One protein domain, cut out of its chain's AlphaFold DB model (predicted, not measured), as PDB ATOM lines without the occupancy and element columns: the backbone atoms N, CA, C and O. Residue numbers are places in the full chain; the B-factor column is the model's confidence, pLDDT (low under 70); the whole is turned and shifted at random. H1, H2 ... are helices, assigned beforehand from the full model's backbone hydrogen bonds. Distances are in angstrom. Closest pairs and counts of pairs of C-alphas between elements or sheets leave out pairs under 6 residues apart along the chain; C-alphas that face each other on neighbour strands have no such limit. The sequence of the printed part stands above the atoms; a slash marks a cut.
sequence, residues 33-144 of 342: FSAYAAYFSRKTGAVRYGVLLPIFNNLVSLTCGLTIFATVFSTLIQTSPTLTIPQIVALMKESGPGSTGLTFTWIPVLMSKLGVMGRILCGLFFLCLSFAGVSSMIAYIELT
ATOM      1  N   PHE A  33      -2.833  24.196 -63.794       90.12
ATOM      2  CA  PHE A  33      -2.285  25.550 -63.891       90.12
ATOM      3  C   PHE A  33      -0.949  25.723 -63.172       90.12
ATOM      4  O   PHE A  33      -0.170  26.571 -63.590       90.12
ATOM      5  N   SER A  34      -0.641  24.931 -62.143       88.62
ATOM      6  CA  SER A  34       0.687  24.949 -61.520       88.62
ATOM      7  C   SER A  34       1.750  24.397 -62.469       88.62
ATOM      8  O   SER A  34       2.821  24.988 -62.586       88.62
ATOM      9  N   ALA A  35       1.434  23.330 -63.210       89.12
ATOM     10  CA  ALA A  35       2.322  22.806 -64.246       89.12
ATOM     11  C   ALA A  35       2.555  23.830 -65.369       89.12
ATOM     12  O   ALA A  35       3.690  24.020 -65.803       89.12
ATOM     13  N   TYR A  36       1.518  24.559 -65.795       87.62
ATOM     14  CA  TYR A  36       1.686  25.639 -66.773       87.62
ATOM     15  C   TYR A  36       2.409  26.866 -66.220       87.62
ATOM     16  O   TYR A  36       3.212  27.473 -66.933       87.62
ATOM     17  N   ALA A  37       2.185  27.211 -64.953       86.19
ATOM     18  CA  ALA A  37       2.866  28.317 -64.293       86.19
ATOM     19  C   ALA A  37       4.385  28.098 -64.209       86.19
ATOM     20  O   ALA A  37       5.129  29.074 -64.212       86.19
ATOM     21  N   ALA A  38       4.867  26.850 -64.233       83.50
ATOM     22  CA  ALA A  38       6.299  26.552 -64.323       83.50
ATOM     23  C   ALA A  38       6.959  27.120 -65.598       83.50
ATOM     24  O   ALA A  38       8.164  27.364 -65.619       83.50
ATOM     25  N   TYR A  39       6.177  27.372 -66.654       84.12
ATOM     26  CA  TYR A  39       6.642  27.991 -67.898       84.12
ATOM     27  C   TYR A  39       6.429  29.508 -67.936       84.12
ATOM     28  O   TYR A  39       6.770  30.159 -68.928       84.12
ATOM     29  N   PHE A  40       5.858  30.097 -66.884       85.12
ATOM     30  CA  PHE A  40       5.622  31.532 -66.846       85.12
ATOM     31  C   PHE A  40       6.928  32.289 -66.622       85.12
ATOM     32  O   PHE A  40       7.832  31.895 -65.885       85.12
ATOM     33  N   SER A  41       7.016  33.434 -67.285       85.38
ATOM     34  CA  SER A  41       8.066  34.414 -67.057       85.38
ATOM     35  C   SER A  41       7.516  35.549 -66.198       85.38
ATOM     36  O   SER A  41       6.304  35.714 -66.082       85.38
ATOM     37  N   ARG A  42       8.384  36.426 -65.688       86.06
ATOM     38  CA  ARG A  42       7.946  37.645 -64.981       86.06
ATOM     39  C   ARG A  42       7.131  38.619 -65.843       86.06
ATOM     40  O   ARG A  42       6.506  39.532 -65.316       86.06
ATOM     41  N   LYS A  43       7.149  38.448 -67.170       87.19
ATOM     42  CA  LYS A  43       6.324  39.216 -68.116       87.19
ATOM     43  C   LYS A  43       4.945  38.586 -68.330       87.19
ATOM     44  O   LYS A  43       4.061  39.225 -68.891       87.19
ATOM     45  N   THR A  44       4.762  37.335 -67.916       86.75
ATOM     46  CA  THR A  44       3.495  36.624 -68.051       86.75
ATOM     47  C   THR A  44       2.559  37.065 -66.931       86.75
ATOM     48  O   THR A  44       2.875  36.909 -65.755       86.75
ATOM     49  N   GLY A  45       1.412  37.642 -67.293       88.88
ATOM     50  CA  GLY A  45       0.477  38.199 -66.319       88.88
ATOM     51  C   GLY A  45      -0.418  37.146 -65.669       88.88
ATOM     52  O   GLY A  45      -1.506  36.872 -66.176       88.88
ATOM     53  N   ALA A  46       0.029  36.549 -64.564       91.38
ATOM     54  CA  ALA A  46      -0.714  35.524 -63.832       91.38
ATOM     55  C   ALA A  46      -2.104  35.997 -63.365       91.38
ATOM     56  O   ALA A  46      -3.069  35.244 -63.482       91.38
ATOM     57  N   VAL A  47      -2.239  37.243 -62.900       94.19
ATOM     58  CA  VAL A  47      -3.520  37.829 -62.471       94.19
ATOM     59  C   VAL A  47      -4.449  38.002 -63.667       94.19
ATOM     60  O   VAL A  47      -5.610  37.606 -63.602       94.19
ATOM     61  N   ARG A  48      -3.950  38.542 -64.786       93.69
ATOM     62  CA  ARG A  48      -4.734  38.658 -66.027       93.69
ATOM     63  C   ARG A  48      -5.241  37.308 -66.514       93.69
ATOM     64  O   ARG A  48      -6.430  37.189 -66.793       93.69
ATOM     65  N   TYR A  49      -4.374  36.300 -66.600       91.56
ATOM     66  CA  TYR A  49      -4.778  34.959 -67.027       91.56
ATOM     67  C   TYR A  49      -5.759  34.321 -66.040       91.56
ATOM     68  O   TYR A  49      -6.782  33.797 -66.471       91.56
ATOM     69  N   GLY A  50      -5.503  34.434 -64.734       91.56
ATOM     70  CA  GLY A  50      -6.380  33.903 -63.688       91.56
ATOM     71  C   GLY A  50      -7.773  34.541 -63.657       91.56
ATOM     72  O   GLY A  50      -8.718  33.902 -63.213       91.56
ATOM     73  N   VAL A  51      -7.927  35.771 -64.159       92.56
ATOM     74  CA  VAL A  51      -9.233  36.439 -64.296       92.56
ATOM     75  C   VAL A  51      -9.891  36.125 -65.640       92.56
ATOM     76  O   VAL A  51     -11.073  35.799 -65.687       92.56
ATOM     77  N   LEU A  52      -9.150  36.232 -66.745       93.88
ATOM     78  CA  LEU A  52      -9.724  36.123 -68.086       93.88
ATOM     79  C   LEU A  52     -10.082  34.683 -68.458       93.88
ATOM     80  O   LEU A  52     -11.121  34.481 -69.086       93.88
ATOM     81  N   LEU A  53      -9.269  33.691 -68.078       91.44
ATOM     82  CA  LEU A  53      -9.518  32.293 -68.450       91.44
ATOM     83  C   LEU A  53     -10.874  31.786 -67.924       91.44
ATOM     84  O   LEU A  53     -11.666  31.338 -68.754       91.44
ATOM     85  N   PRO A  54     -11.221  31.926 -66.625       91.38
ATOM     86  CA  PRO A  54     -12.537  31.508 -66.132       91.38
ATOM     87  C   PRO A  54     -13.697  32.303 -66.740       91.38
ATOM     88  O   PRO A  54     -14.758  31.742 -66.996       91.38
ATOM     89  N   ILE A  55     -13.513  33.602 -67.010       93.56
ATOM     90  CA  ILE A  55     -14.551  34.427 -67.650       93.56
ATOM     91  C   ILE A  55     -14.866  33.893 -69.048       93.56
ATOM     92  O   ILE A  55     -16.031  33.668 -69.370       93.56
ATOM     93  N   PHE A  56     -13.844  33.677 -69.878       92.62
ATOM     94  CA  PHE A  56     -14.047  33.146 -71.224       92.62
ATOM     95  C   PHE A  56     -14.590  31.719 -71.194       92.62
ATOM     96  O   PHE A  56     -15.492  31.421 -71.974       92.62
ATOM     97  N   ASN A  57     -14.112  30.882 -70.269       90.62
ATOM     98  CA  ASN A  57     -14.656  29.548 -70.046       90.62
ATOM     99  C   ASN A  57     -16.168  29.604 -69.783       90.62
ATOM    100  O   ASN A  57     -16.954  29.044 -70.541       90.62
ATOM    101  N   ASN A  58     -16.594  30.401 -68.802       91.62
ATOM    102  CA  ASN A  58     -17.998  30.482 -68.407       91.62
ATOM    103  C   ASN A  58     -18.887  31.108 -69.494       91.62
ATOM    104  O   ASN A  58     -20.047  30.721 -69.640       91.62
ATOM    105  N   LEU A  59     -18.361  32.042 -70.296       93.00
ATOM    106  CA  LEU A  59     -19.069  32.577 -71.466       93.00
ATOM    107  C   LEU A  59     -19.290  31.507 -72.541       93.00
ATOM    108  O   LEU A  59     -20.376  31.443 -73.130       93.00
ATOM    109  N   VAL A  60     -18.290  30.659 -72.789       89.00
ATOM    110  CA  VAL A  60     -18.418  29.517 -73.702       89.00
ATOM    111  C   VAL A  60     -19.415  28.506 -73.137       89.00
ATOM    112  O   VAL A  60     -20.342  28.137 -73.857       89.00
ATOM    113  N   SER A  61     -19.321  28.144 -71.853       89.06
ATOM    114  CA  SER A  61     -20.256  27.226 -71.182       89.06
ATOM    115  C   SER A  61     -21.702  27.729 -71.250       89.06
ATOM    116  O   SER A  61     -22.606  26.974 -71.616       89.06
ATOM    117  N   LEU A  62     -21.937  29.026 -71.014       91.06
ATOM    118  CA  LEU A  62     -23.260  29.645 -71.156       91.06
ATOM    119  C   LEU A  62     -23.768  29.605 -72.603       91.06
ATOM    120  O   LEU A  62     -24.945  29.324 -72.835       91.06
ATOM    121  N   THR A  63     -22.895  29.876 -73.576       89.00
ATOM    122  CA  THR A  63     -23.250  29.849 -75.003       89.00
ATOM    123  C   THR A  63     -23.596  28.431 -75.452       89.00
ATOM    124  O   THR A  63     -24.645  28.227 -76.058       89.00
ATOM    125  N   CYS A  64     -22.789  27.435 -75.080       84.44
ATOM    126  CA  CYS A  64     -23.061  26.022 -75.341       84.44
ATOM    127  C   CYS A  64     -24.374  25.573 -74.692       84.44
ATOM    128  O   CYS A  64     -25.210  24.968 -75.365       84.44
ATOM    129  N   GLY A  65     -24.598  25.926 -73.421       84.88
ATOM    130  CA  GLY A  65     -25.856  25.667 -72.723       84.88
ATOM    131  C   GLY A  65     -27.048  26.266 -73.471       84.88
ATOM    132  O   GLY A  65     -28.001  25.554 -73.786       84.88
ATOM    133  N   LEU A  66     -26.972  27.542 -73.856       87.69
ATOM    134  CA  LEU A  66     -28.019  28.205 -74.635       87.69
ATOM    135  C   LEU A  66     -28.292  27.486 -75.961       87.69
ATOM    136  O   LEU A  66     -29.452  27.240 -76.289       87.69
ATOM    137  N   THR A  67     -27.247  27.133 -76.711       82.31
ATOM    138  CA  THR A  67     -27.372  26.428 -77.991       82.31
ATOM    139  C   THR A  67     -28.038  25.066 -77.815       82.31
ATOM    140  O   THR A  67     -28.949  24.738 -78.578       82.31
ATOM    141  N   ILE A  68     -27.646  24.293 -76.800       80.00
ATOM    142  CA  ILE A  68     -28.242  22.986 -76.494       80.00
ATOM    143  C   ILE A  68     -29.719  23.154 -76.133       80.00
ATOM    144  O   ILE A  68     -30.576  22.551 -76.781       80.00
ATOM    145  N   PHE A  69     -30.040  24.014 -75.160       81.50
ATOM    146  CA  PHE A  69     -31.420  24.253 -74.735       81.50
ATOM    147  C   PHE A  69     -32.292  24.747 -75.896       81.50
ATOM    148  O   PHE A  69     -33.375  24.210 -76.115       81.50
ATOM    149  N   ALA A  70     -31.822  25.713 -76.689       82.94
ATOM    150  CA  ALA A  70     -32.561  26.211 -77.846       82.94
ATOM    151  C   ALA A  70     -32.816  25.109 -78.889       82.94
ATOM    152  O   ALA A  70     -33.927  24.997 -79.410       82.94
ATOM    153  N   THR A  71     -31.818  24.264 -79.160       76.75
ATOM    154  CA  THR A  71     -31.926  23.167 -80.135       76.75
ATOM    155  C   THR A  71     -32.918  22.099 -79.678       76.75
ATOM    156  O   THR A  71     -33.772  21.674 -80.464       76.75
ATOM    157  N   VAL A  72     -32.839  21.691 -78.406       77.31
ATOM    158  CA  VAL A  72     -33.732  20.692 -77.803       77.31
ATOM    159  C   VAL A  72     -35.178  21.179 -77.853       77.31
ATOM    160  O   VAL A  72     -36.039  20.490 -78.397       77.31
ATOM    161  N   PHE A  73     -35.440  22.393 -77.359       80.19
ATOM    162  CA  PHE A  73     -36.787  22.965 -77.345       80.19
ATOM    163  C   PHE A  73     -37.345  23.159 -78.756       80.19
ATOM    164  O   PHE A  73     -38.472  22.745 -79.024       80.19
ATOM    165  N   SER A  74     -36.560  23.732 -79.673       78.62
ATOM    166  CA  SER A  74     -36.990  23.956 -81.060       78.62
ATOM    167  C   SER A  74     -37.380  22.650 -81.754       78.62
ATOM    168  O   SER A  74     -38.394  22.593 -82.451       78.62
ATOM    169  N   THR A  75     -36.618  21.579 -81.528       73.75
ATOM    170  CA  THR A  75     -36.848  20.291 -82.188       73.75
ATOM    171  C   THR A  75     -37.990  19.507 -81.541       73.75
ATOM    172  O   THR A  75     -38.831  18.961 -82.256       73.75
ATOM    173  N   LEU A  76     -38.067  19.441 -80.207       77.50
ATOM    174  CA  LEU A  76     -39.102  18.664 -79.514       77.50
ATOM    175  C   LEU A  76     -40.490  19.289 -79.645       77.50
ATOM    176  O   LEU A  76     -41.452  18.557 -79.855       77.50
ATOM    177  N   ILE A  77     -40.599  20.621 -79.630       78.19
ATOM    178  CA  ILE A  77     -41.877  21.301 -79.885       78.19
ATOM    179  C   ILE A  77     -42.392  20.980 -81.298       78.19
ATOM    180  O   ILE A  77     -43.583  20.739 -81.479       78.19
ATOM    181  N   GLN A  78     -41.505  20.933 -82.298       73.25
ATOM    182  CA  GLN A  78     -41.889  20.640 -83.685       73.25
ATOM    183  C   GLN A  78     -42.202  19.156 -83.926       73.25
ATOM    184  O   GLN A  78     -43.097  18.829 -84.700       73.25
ATOM    185  N   THR A  79     -41.455  18.248 -83.296       70.94
ATOM    186  CA  THR A  79     -41.522  16.802 -83.591       70.94
ATOM    187  C   THR A  79     -42.378  16.007 -82.613       70.94
ATOM    188  O   THR A  79     -42.713  14.856 -82.887       70.94
ATOM    189  N   SER A  80     -42.735  16.583 -81.468       74.94
ATOM    190  CA  SER A  80     -43.569  15.962 -80.436       74.94
ATOM    191  C   SER A  80     -44.486  17.020 -79.805       74.94
ATOM    192  O   SER A  80     -44.304  17.385 -78.645       74.94
ATOM    193  N   PRO A  81     -45.494  17.514 -80.553       72.25
ATOM    194  CA  PRO A  81     -46.340  18.640 -80.142       72.25
ATOM    195  C   PRO A  81     -47.221  18.357 -78.912       72.25
ATOM    196  O   PRO A  81     -47.851  19.266 -78.382       72.25
ATOM    197  N   THR A  82     -47.279  17.105 -78.451       78.19
ATOM    198  CA  THR A  82     -47.961  16.702 -77.215       78.19
ATOM    199  C   THR A  82     -47.115  16.920 -75.958       78.19
ATOM    200  O   THR A  82     -47.660  16.852 -74.856       78.19
ATOM    201  N   LEU A  83     -45.806  17.177 -76.089       78.88
ATOM    202  CA  LEU A  83     -44.928  17.454 -74.955       78.88
ATOM    203  C   LEU A  83     -45.114  18.892 -74.469       78.88
ATOM    204  O   LEU A  83     -44.918  19.862 -75.198       78.88
ATOM    205  N   THR A  84     -45.444  19.027 -73.192       83.31
ATOM    206  CA  THR A  84     -45.476  20.319 -72.503       83.31
ATOM    207  C   THR A  84     -44.060  20.786 -72.151       83.31
ATOM    208  O   THR A  84     -43.140  19.981 -71.993       83.31
ATOM    209  N   ILE A  85     -43.872  22.099 -71.966       79.94
ATOM    210  CA  ILE A  85     -42.587  22.678 -71.532       79.94
ATOM    211  C   ILE A  85     -42.025  21.979 -70.274       79.94
ATOM    212  O   ILE A  85     -40.853  21.604 -70.302       79.94
ATOM    213  N   PRO A  86     -42.810  21.726 -69.201       81.50
ATOM    214  CA  PRO A  86     -42.309  21.011 -68.025       81.50
ATOM    215  C   PRO A  86     -41.821  19.589 -68.324       81.50
ATOM    216  O   PRO A  86     -40.835  19.154 -67.739       81.50
ATOM    217  N   GLN A  87     -42.463  18.878 -69.256       79.06
ATOM    218  CA  GLN A  87     -42.040  17.532 -69.656       79.06
ATOM    219  C   GLN A  87     -40.726  17.560 -70.437       79.06
ATOM    220  O   GLN A  87     -39.867  16.719 -70.199       79.06
ATOM    221  N   ILE A  88     -40.530  18.553 -71.311       77.62
ATOM    222  CA  ILE A  88     -39.248  18.759 -72.001       77.62
ATOM    223  C   ILE A  88     -38.141  19.060 -70.983       77.62
ATOM    224  O   ILE A  88     -37.055  18.499 -71.074       77.62
ATOM    225  N   VAL A  89     -38.412  19.900 -69.978       78.69
ATOM    226  CA  VAL A  89     -37.440  20.183 -68.909       78.69
ATOM    227  C   VAL A  89     -37.121  18.926 -68.099       78.69
ATOM    228  O   VAL A  89     -35.951  18.681 -67.825       78.69
ATOM    229  N   ALA A  90     -38.124  18.129 -67.726       78.25
ATOM    230  CA  ALA A  90     -37.911  16.879 -66.996       78.25
ATOM    231  C   ALA A  90     -37.048  15.894 -67.800       78.25
ATOM    232  O   ALA A  90     -36.120  15.310 -67.255       78.25
ATOM    233  N   LEU A  91     -37.293  15.797 -69.107       73.50
ATOM    234  CA  LEU A  91     -36.511  14.980 -70.031       73.50
ATOM    235  C   LEU A  91     -35.054  15.450 -70.134       73.50
ATOM    236  O   LEU A  91     -34.134  14.645 -70.153       73.50
ATOM    237  N   MET A  92     -34.831  16.766 -70.164       73.50
ATOM    238  CA  MET A  92     -33.484  17.346 -70.189       73.50
ATOM    239  C   MET A  92     -32.718  17.180 -68.874       73.50
ATOM    240  O   MET A  92     -31.495  17.278 -68.881       73.50
ATOM    241  N   LYS A  93     -33.419  16.958 -67.755       73.81
ATOM    242  CA  LYS A  93     -32.805  16.629 -66.462       73.81
ATOM    243  C   LYS A  93     -32.379  15.162 -66.373       73.81
ATOM    244  O   LYS A  93     -31.674  14.797 -65.440       73.81
ATOM    245  N   GLU A  94     -32.797  14.321 -67.317       69.56
ATOM    246  CA  GLU A  94     -32.402  12.919 -67.359       69.56
ATOM    247  C   GLU A  94     -31.029  12.787 -68.039       69.56
ATOM    248  O   GLU A  94     -30.903  12.717 -69.263       69.56
ATOM    249  N   SER A  95     -29.972  12.780 -67.228       63.22
ATOM    250  CA  SER A  95     -28.580  12.771 -67.700       63.22
ATOM    251  C   SER A  95     -28.139  11.436 -68.316       63.22
ATOM    252  O   SER A  95     -27.072  11.373 -68.924       63.22
ATOM    253  N   GLY A  96     -28.941  10.371 -68.192       65.88
ATOM    254  CA  GLY A  96     -28.566   9.003 -68.565       65.88
ATOM    255  C   GLY A  96     -27.402   8.438 -67.728       65.88
ATOM    256  O   GLY A  96     -26.895   9.115 -66.830       65.88
ATOM    257  N   PRO A  97     -26.950   7.199 -68.002       60.88
ATOM    258  CA  PRO A  97     -25.816   6.596 -67.299       60.88
ATOM    259  C   PRO A  97     -24.532   7.429 -67.450       60.88
ATOM    260  O   PRO A  97     -24.191   7.853 -68.559       60.88
ATOM    261  N   GLY A  98     -23.828   7.669 -66.338       60.22
ATOM    262  CA  GLY A  98     -22.564   8.419 -66.315       60.22
ATOM    263  C   GLY A  98     -22.672   9.859 -66.833       60.22
ATOM    264  O   GLY A  98     -21.713  10.380 -67.389       60.22
ATOM    265  N   SER A  99     -23.857  10.477 -66.751       72.06
ATOM    266  CA  SER A  99     -24.126  11.835 -67.254       72.06
ATOM    267  C   SER A  99     -23.869  12.043 -68.759       72.06
ATOM    268  O   SER A  99     -23.670  13.165 -69.226       72.06
ATOM    269  N   THR A 100     -23.899  10.965 -69.552       78.38
ATOM    270  CA  THR A 100     -23.563  10.983 -70.992       78.38
ATOM    271  C   THR A 100     -24.770  11.111 -71.929       78.38
ATOM    272  O   THR A 100     -24.610  11.380 -73.125       78.38
ATOM    273  N   GLY A 101     -25.988  10.941 -71.415       74.69
ATOM    274  CA  GLY A 101     -27.220  10.806 -72.197       74.69
ATOM    275  C   GLY A 101     -27.550  12.033 -73.044       74.69
ATOM    276  O   GLY A 101     -27.955  11.899 -74.199       74.69
ATOM    277  N   LEU A 102     -27.316  13.246 -72.534       77.12
ATOM    278  CA  LEU A 102     -27.568  14.463 -73.310       77.12
ATOM    279  C   LEU A 102     -26.703  14.505 -74.579       77.12
ATOM    280  O   LEU A 102     -27.214  14.697 -75.682       77.12
ATOM    281  N   THR A 103     -25.407  14.255 -74.440       82.75
ATOM    282  CA  THR A 103     -24.444  14.338 -75.542       82.75
ATOM    283  C   THR A 103     -24.559  13.165 -76.511       82.75
ATOM    284  O   THR A 103     -24.570  13.372 -77.722       82.75
ATOM    285  N   PHE A 104     -24.656  11.933 -76.008       82.56
ATOM    286  CA  PHE A 104     -24.550  10.728 -76.840       82.56
ATOM    287  C   PHE A 104     -25.894  10.109 -77.229       82.56
ATOM    288  O   PHE A 104     -25.942   9.301 -78.154       82.56
ATOM    289  N   THR A 105     -26.994  10.500 -76.585       76.19
ATOM    290  CA  THR A 105     -28.343  10.036 -76.941       76.19
ATOM    291  C   THR A 105     -29.161  11.169 -77.545       76.19
ATOM    292  O   THR A 105     -29.632  11.057 -78.678       76.19
ATOM    293  N   TRP A 106     -29.290  12.294 -76.839       75.50
ATOM    294  CA  TRP A 106     -30.197  13.362 -77.255       75.50
ATOM    295  C   TRP A 106     -29.688  14.153 -78.454       75.50
ATOM    296  O   TRP A 106     -30.442  14.316 -79.413       75.50
ATOM    297  N   ILE A 107     -28.430  14.604 -78.465       80.94
ATOM    298  CA  ILE A 107     -27.894  15.377 -79.601       80.94
ATOM    299  C   ILE A 107     -28.021  14.613 -80.935       80.94
ATOM    300  O   ILE A 107     -28.571  15.191 -81.878       80.94
ATOM    301  N   PRO A 108     -27.634  13.323 -81.054       83.38
ATOM    302  CA  PRO A 108     -27.851  12.559 -82.283       83.38
ATOM    303  C   PRO A 108     -29.325  12.451 -82.684       83.38
ATOM    304  O   PRO A 108     -29.662  12.646 -83.856       83.38
ATOM    305  N   VAL A 109     -30.215  12.171 -81.724       78.38
ATOM    306  CA  VAL A 109     -31.658  12.042 -81.976       78.38
ATOM    307  C   VAL A 109     -32.241  13.362 -82.472       78.38
ATOM    308  O   VAL A 109     -32.965  13.364 -83.467       78.38
ATOM    309  N   LEU A 110     -31.891  14.485 -81.845       77.31
ATOM    310  CA  LEU A 110     -32.362  15.818 -82.226       77.31
ATOM    311  C   LEU A 110     -31.863  16.201 -83.619       77.31
ATOM    312  O   LEU A 110     -32.655  16.565 -84.486       77.31
ATOM    313  N   MET A 111     -30.566  16.031 -83.873       83.62
ATOM    314  CA  MET A 111     -29.972  16.347 -85.169       83.62
ATOM    315  C   MET A 111     -30.534  15.454 -86.283       83.62
ATOM    316  O   MET A 111     -30.711  15.919 -87.405       83.62
ATOM    317  N   SER A 112     -30.915  14.204 -85.999       83.88
ATOM    318  CA  SER A 112     -31.540  13.324 -86.999       83.88
ATOM    319  C   SER A 112     -32.854  13.876 -87.572       83.88
ATOM    320  O   SER A 112     -33.199  13.576 -88.717       83.88
ATOM    321  N   LYS A 113     -33.565  14.726 -86.815       80.25
ATOM    322  CA  LYS A 113     -34.829  15.349 -87.239       80.25
ATOM    323  C   LYS A 113     -34.635  16.446 -88.288       80.25
ATOM    324  O   LYS A 113     -35.578  16.756 -89.007       80.25
ATOM    325  N   LEU A 114     -33.420  16.978 -88.432       79.50
ATOM    326  CA  LEU A 114     -33.058  18.009 -89.417       79.50
ATOM    327  C   LEU A 114     -32.611  17.419 -90.773       79.50
ATOM    328  O   LEU A 114     -32.025  18.116 -91.605       79.50
ATOM    329  N   GLY A 115     -32.841  16.124 -91.006       84.38
ATOM    330  CA  GLY A 115     -32.509  15.457 -92.266       84.38
ATOM    331  C   GLY A 115     -31.004  15.439 -92.558       84.38
ATOM    332  O   GLY A 115     -30.188  15.130 -91.689       84.38
ATOM    333  N   VAL A 116     -30.615  15.741 -93.803       89.38
ATOM    334  CA  VAL A 116     -29.207  15.668 -94.251       89.38
ATOM    335  C   VAL A 116     -28.330  16.710 -93.551       89.38
ATOM    336  O   VAL A 116     -27.235  16.376 -93.104       89.38
ATOM    337  N   MET A 117     -28.819  17.945 -93.399       84.56
ATOM    338  CA  MET A 117     -28.072  19.011 -92.716       84.56
ATOM    339  C   MET A 117     -27.820  18.672 -91.245       84.56
ATOM    340  O   MET A 117     -26.727  18.904 -90.737       84.56
ATOM    341  N   GLY A 118     -28.787  18.033 -90.588       86.25
ATOM    342  CA  GLY A 118     -28.632  17.537 -89.225       86.25
ATOM    343  C   GLY A 118     -27.495  16.535 -89.054       86.25
ATOM    344  O   GLY A 118     -26.721  16.630 -88.108       86.25
ATOM    345  N   ARG A 119     -27.323  15.606 -90.001       88.75
ATOM    346  CA  ARG A 119     -26.205  14.645 -89.965       88.75
ATOM    347  C   ARG A 119     -24.847  15.339 -90.067       88.75
ATOM    348  O   ARG A 119     -23.928  14.960 -89.348       88.75
ATOM    349  N   ILE A 120     -24.737  16.362 -90.918       91.44
ATOM    350  CA  ILE A 120     -23.513  17.168 -91.050       91.44
ATOM    351  C   ILE A 120     -23.230  17.910 -89.739       91.44
ATOM    352  O   ILE A 120     -22.118  17.827 -89.222       91.44
ATOM    353  N   LEU A 121     -24.237  18.579 -89.167       87.31
ATOM    354  CA  LEU A 121     -24.107  19.290 -87.892       87.31
ATOM    355  C   LEU A 121     -23.736  18.354 -86.739       87.31
ATOM    356  O   LEU A 121     -22.895  18.708 -85.921       87.31
ATOM    357  N   CYS A 122     -24.305  17.149 -86.700       88.31
ATOM    358  CA  CYS A 122     -23.953  16.122 -85.721       88.31
ATOM    359  C   CYS A 122     -22.481  15.698 -85.857       88.31
ATOM    360  O   CYS A 122     -21.756  15.651 -84.866       88.31
ATOM    361  N   GLY A 123     -22.003  15.470 -87.087       92.25
ATOM    362  CA  GLY A 123     -20.595  15.164 -87.347       92.25
ATOM    363  C   GLY A 123     -19.652  16.288 -86.906       92.25
ATOM    364  O   GLY A 123     -18.656  16.029 -86.235       92.25
ATOM    365  N   LEU A 124     -19.993  17.542 -87.218       91.62
ATOM    366  CA  LEU A 124     -19.232  18.713 -86.772       91.62
ATOM    367  C   LEU A 124     -19.253  18.867 -85.248       91.62
ATOM    368  O   LEU A 124     -18.222  19.173 -84.659       91.62
ATOM    369  N   PHE A 125     -20.390  18.609 -84.601       88.44
ATOM    370  CA  PHE A 125     -20.514  18.648 -83.146       88.44
ATOM    371  C   PHE A 125     -19.560  17.655 -82.472       88.44
ATOM    372  O   PHE A 125     -18.780  18.057 -81.611       88.44
ATOM    373  N   PHE A 126     -19.554  16.386 -82.892       91.50
ATOM    374  CA  PHE A 126     -18.650  15.384 -82.314       91.50
ATOM    375  C   PHE A 126     -17.181  15.636 -82.658       91.50
ATOM    376  O   PHE A 126     -16.309  15.329 -81.845       91.50
ATOM    377  N   LEU A 127     -16.891  16.236 -83.814       94.38
ATOM    378  CA  LEU A 127     -15.538  16.678 -84.145       94.38
ATOM    379  C   LEU A 127     -15.071  17.793 -83.195       94.38
ATOM    380  O   LEU A 127     -13.978  17.704 -82.640       94.38
ATOM    381  N   CYS A 128     -15.913  18.801 -82.951       90.88
ATOM    382  CA  CYS A 128     -15.636  19.858 -81.979       90.88
ATOM    383  C   CYS A 128     -15.475  19.299 -80.558       90.88
ATOM    384  O   CYS A 128     -14.513  19.649 -79.875       90.88
ATOM    385  N   LEU A 129     -16.365  18.396 -80.134       89.88
ATOM    386  CA  LEU A 129     -16.282  17.720 -78.837       89.88
ATOM    387  C   LEU A 129     -14.971  16.932 -78.697       89.88
ATOM    388  O   LEU A 129     -14.329  16.980 -77.652       89.88
ATOM    389  N   SER A 130     -14.533  16.264 -79.768       93.19
ATOM    390  CA  SER A 130     -13.259  15.538 -79.793       93.19
ATOM    391  C   SER A 130     -12.069  16.484 -79.629       93.19
ATOM    392  O   SER A 130     -11.180  16.206 -78.828       93.19
ATOM    393  N   PHE A 131     -12.055  17.627 -80.327       93.00
ATOM    394  CA  PHE A 131     -10.996  18.626 -80.150       93.00
ATOM    395  C   PHE A 131     -10.973  19.217 -78.739       93.00
ATOM    396  O   PHE A 131      -9.883  19.391 -78.196       93.00
ATOM    397  N   ALA A 132     -12.135  19.465 -78.129       88.12
ATOM    398  CA  ALA A 132     -12.230  19.930 -76.743       88.12
ATOM    399  C   ALA A 132     -11.686  18.896 -75.735       88.12
ATOM    400  O   ALA A 132     -10.989  19.250 -74.780       88.12
ATOM    401  N   GLY A 133     -11.947  17.605 -75.965       90.00
ATOM    402  CA  GLY A 133     -11.373  16.526 -75.159       90.00
ATOM    403  C   GLY A 133      -9.855  16.414 -75.323       90.00
ATOM    404  O   GLY A 133      -9.124  16.327 -74.337       90.00
ATOM    405  N   VAL A 134      -9.357  16.470 -76.564       91.88
ATOM    406  CA  VAL A 134      -7.916  16.377 -76.862       91.88
ATOM    407  C   VAL A 134      -7.140  17.554 -76.273       91.88
ATOM    408  O   VAL A 134      -6.088  17.335 -75.674       91.88
ATOM    409  N   SER A 135      -7.639  18.788 -76.390       90.25
ATOM    410  CA  SER A 135      -6.970  19.959 -75.809       90.25
ATOM    411  C   SER A 135      -6.855  19.859 -74.286       90.25
ATOM    412  O   SER A 135      -5.793  20.154 -73.738       90.25
ATOM    413  N   SER A 136      -7.896  19.363 -73.614       89.50
ATOM    414  CA  SER A 136      -7.883  19.118 -72.166       89.50
ATOM    415  C   SER A 136      -6.895  18.008 -71.786       89.50
ATOM    416  O   SER A 136      -6.128  18.148 -70.834       89.50
ATOM    417  N   MET A 137      -6.834  16.929 -72.572       91.06
ATOM    418  CA  MET A 137      -5.890  15.830 -72.340       91.06
ATOM    419  C   MET A 137      -4.426  16.241 -72.486       91.06
ATOM    420  O   MET A 137      -3.587  15.751 -71.732       91.06
ATOM    421  N   ILE A 138      -4.103  17.170 -73.389       92.62
ATOM    422  CA  ILE A 138      -2.744  17.727 -73.487       92.62
ATOM    423  C   ILE A 138      -2.325  18.360 -72.152       92.62
ATOM    424  O   ILE A 138      -1.186  18.178 -71.723       92.62
ATOM    425  N   ALA A 139      -3.240  19.056 -71.473       91.69
ATOM    426  CA  ALA A 139      -2.966  19.693 -70.188       91.69
ATOM    427  C   ALA A 139      -2.706  18.679 -69.065       91.69
ATOM    428  O   ALA A 139      -1.748  18.832 -68.305       91.69
ATOM    429  N   TYR A 140      -3.491  17.600 -69.002       91.38
ATOM    430  CA  TYR A 140      -3.267  16.518 -68.038       91.38
ATOM    431  C   TYR A 140      -1.972  15.744 -68.303       91.38
ATOM    432  O   TYR A 140      -1.244  15.421 -67.365       91.38
ATOM    433  N   ILE A 141      -1.640  15.478 -69.571       93.94
ATOM    434  CA  ILE A 141      -0.366  14.837 -69.929       93.94
ATOM    435  C   ILE A 141       0.808  15.726 -69.517       93.94
ATOM    436  O   ILE A 141       1.789  15.216 -68.983       93.94
ATOM    437  N   GLU A 142       0.721  17.040 -69.736       92.81
ATOM    438  CA  GLU A 142       1.771  17.976 -69.329       92.81
ATOM    439  C   GLU A 142       1.924  18.033 -67.803       92.81
ATOM    440  O   GLU A 142       3.053  18.027 -67.320       92.81
ATOM    441  N   LEU A 143       0.828  18.004 -67.037       93.25
ATOM    442  CA  LEU A 143       0.872  17.915 -65.572       93.25
ATOM    443  C   LEU A 143       1.665  16.686 -65.102       93.25
ATOM    444  O   LEU A 143       2.608  16.811 -64.313       93.25
ATOM    445  N   THR A 144       1.330  15.503 -65.617       92.69
ATOM    446  CA  THR A 144       2.030  14.257 -65.270       92.69
ATOM    447  C   THR A 144       3.484  14.293 -65.738       92.69
ATOM    448  O   THR A 144       4.394  13.963 -64.975       92.69
TER     449      THR A 144
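AT A GLANCE: This is residues 33 to 144 of the 342 residues of an uncharacterized protein of Mesocestoides corti (UniProt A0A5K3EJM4). Two long helices, H2 and H5, run lengthwise through an open frame, with H4 between them near one end and little H1 near the other; H3 lies near H4's end. The printed part has 112 residues with five named helices, H1 to H5, and no named strand: all helix. It is loose, radius of gyration of the C-alphas 18.6 A, spanning 61 by 27 by 25 A.

HOW THE PARTS SIT: H2, residues 46 to 79, touches H4, residues 101 to 112, through residues 71 to 76 and 110 alone, C-alphas of Thr 75 and Leu 110 closest at 6.3 A, at a steep tilt of 52 degrees. H4 and H5, residues 115 to 144, form a hairpin at a shallow tilt of 29 degrees, opposite ways, touching through residues 107 to 112 and 118 to 122 alone; closest are C-alphas of Met 111 and Gly 118, 4.4 A. H2 and H5 are apart. H3, residues 85 to 92, is close but not clearly touching H2, C-alphas of Phe 73 and Ile 88 closest at 7.2 A. H1, residues 33 to 37, only just touches H5 at residues 142 to 143 alone, with 3 pairs of C-alphas within 8 A, Ala 35 and Leu 143 closest at 5.3 A. Every O i to N i+4 pair is within hydrogen-bond range in H1 and H3, 27 of 30 in H2, 6 of 8 in H4 and 25 of 26 in H5.

IN THESE COORDINATES: From first to last C-alpha, H2 is 49.1 A, beginning at C-alpha 46 (-0.714, 35.524, -63.832), and H5 43.9 A, ending at C-alpha 144 (2.030, 14.257, -65.270).

THE WHOLE: The printed part has no cut and no long link; residues 94 to 98 are under pLDDT 70.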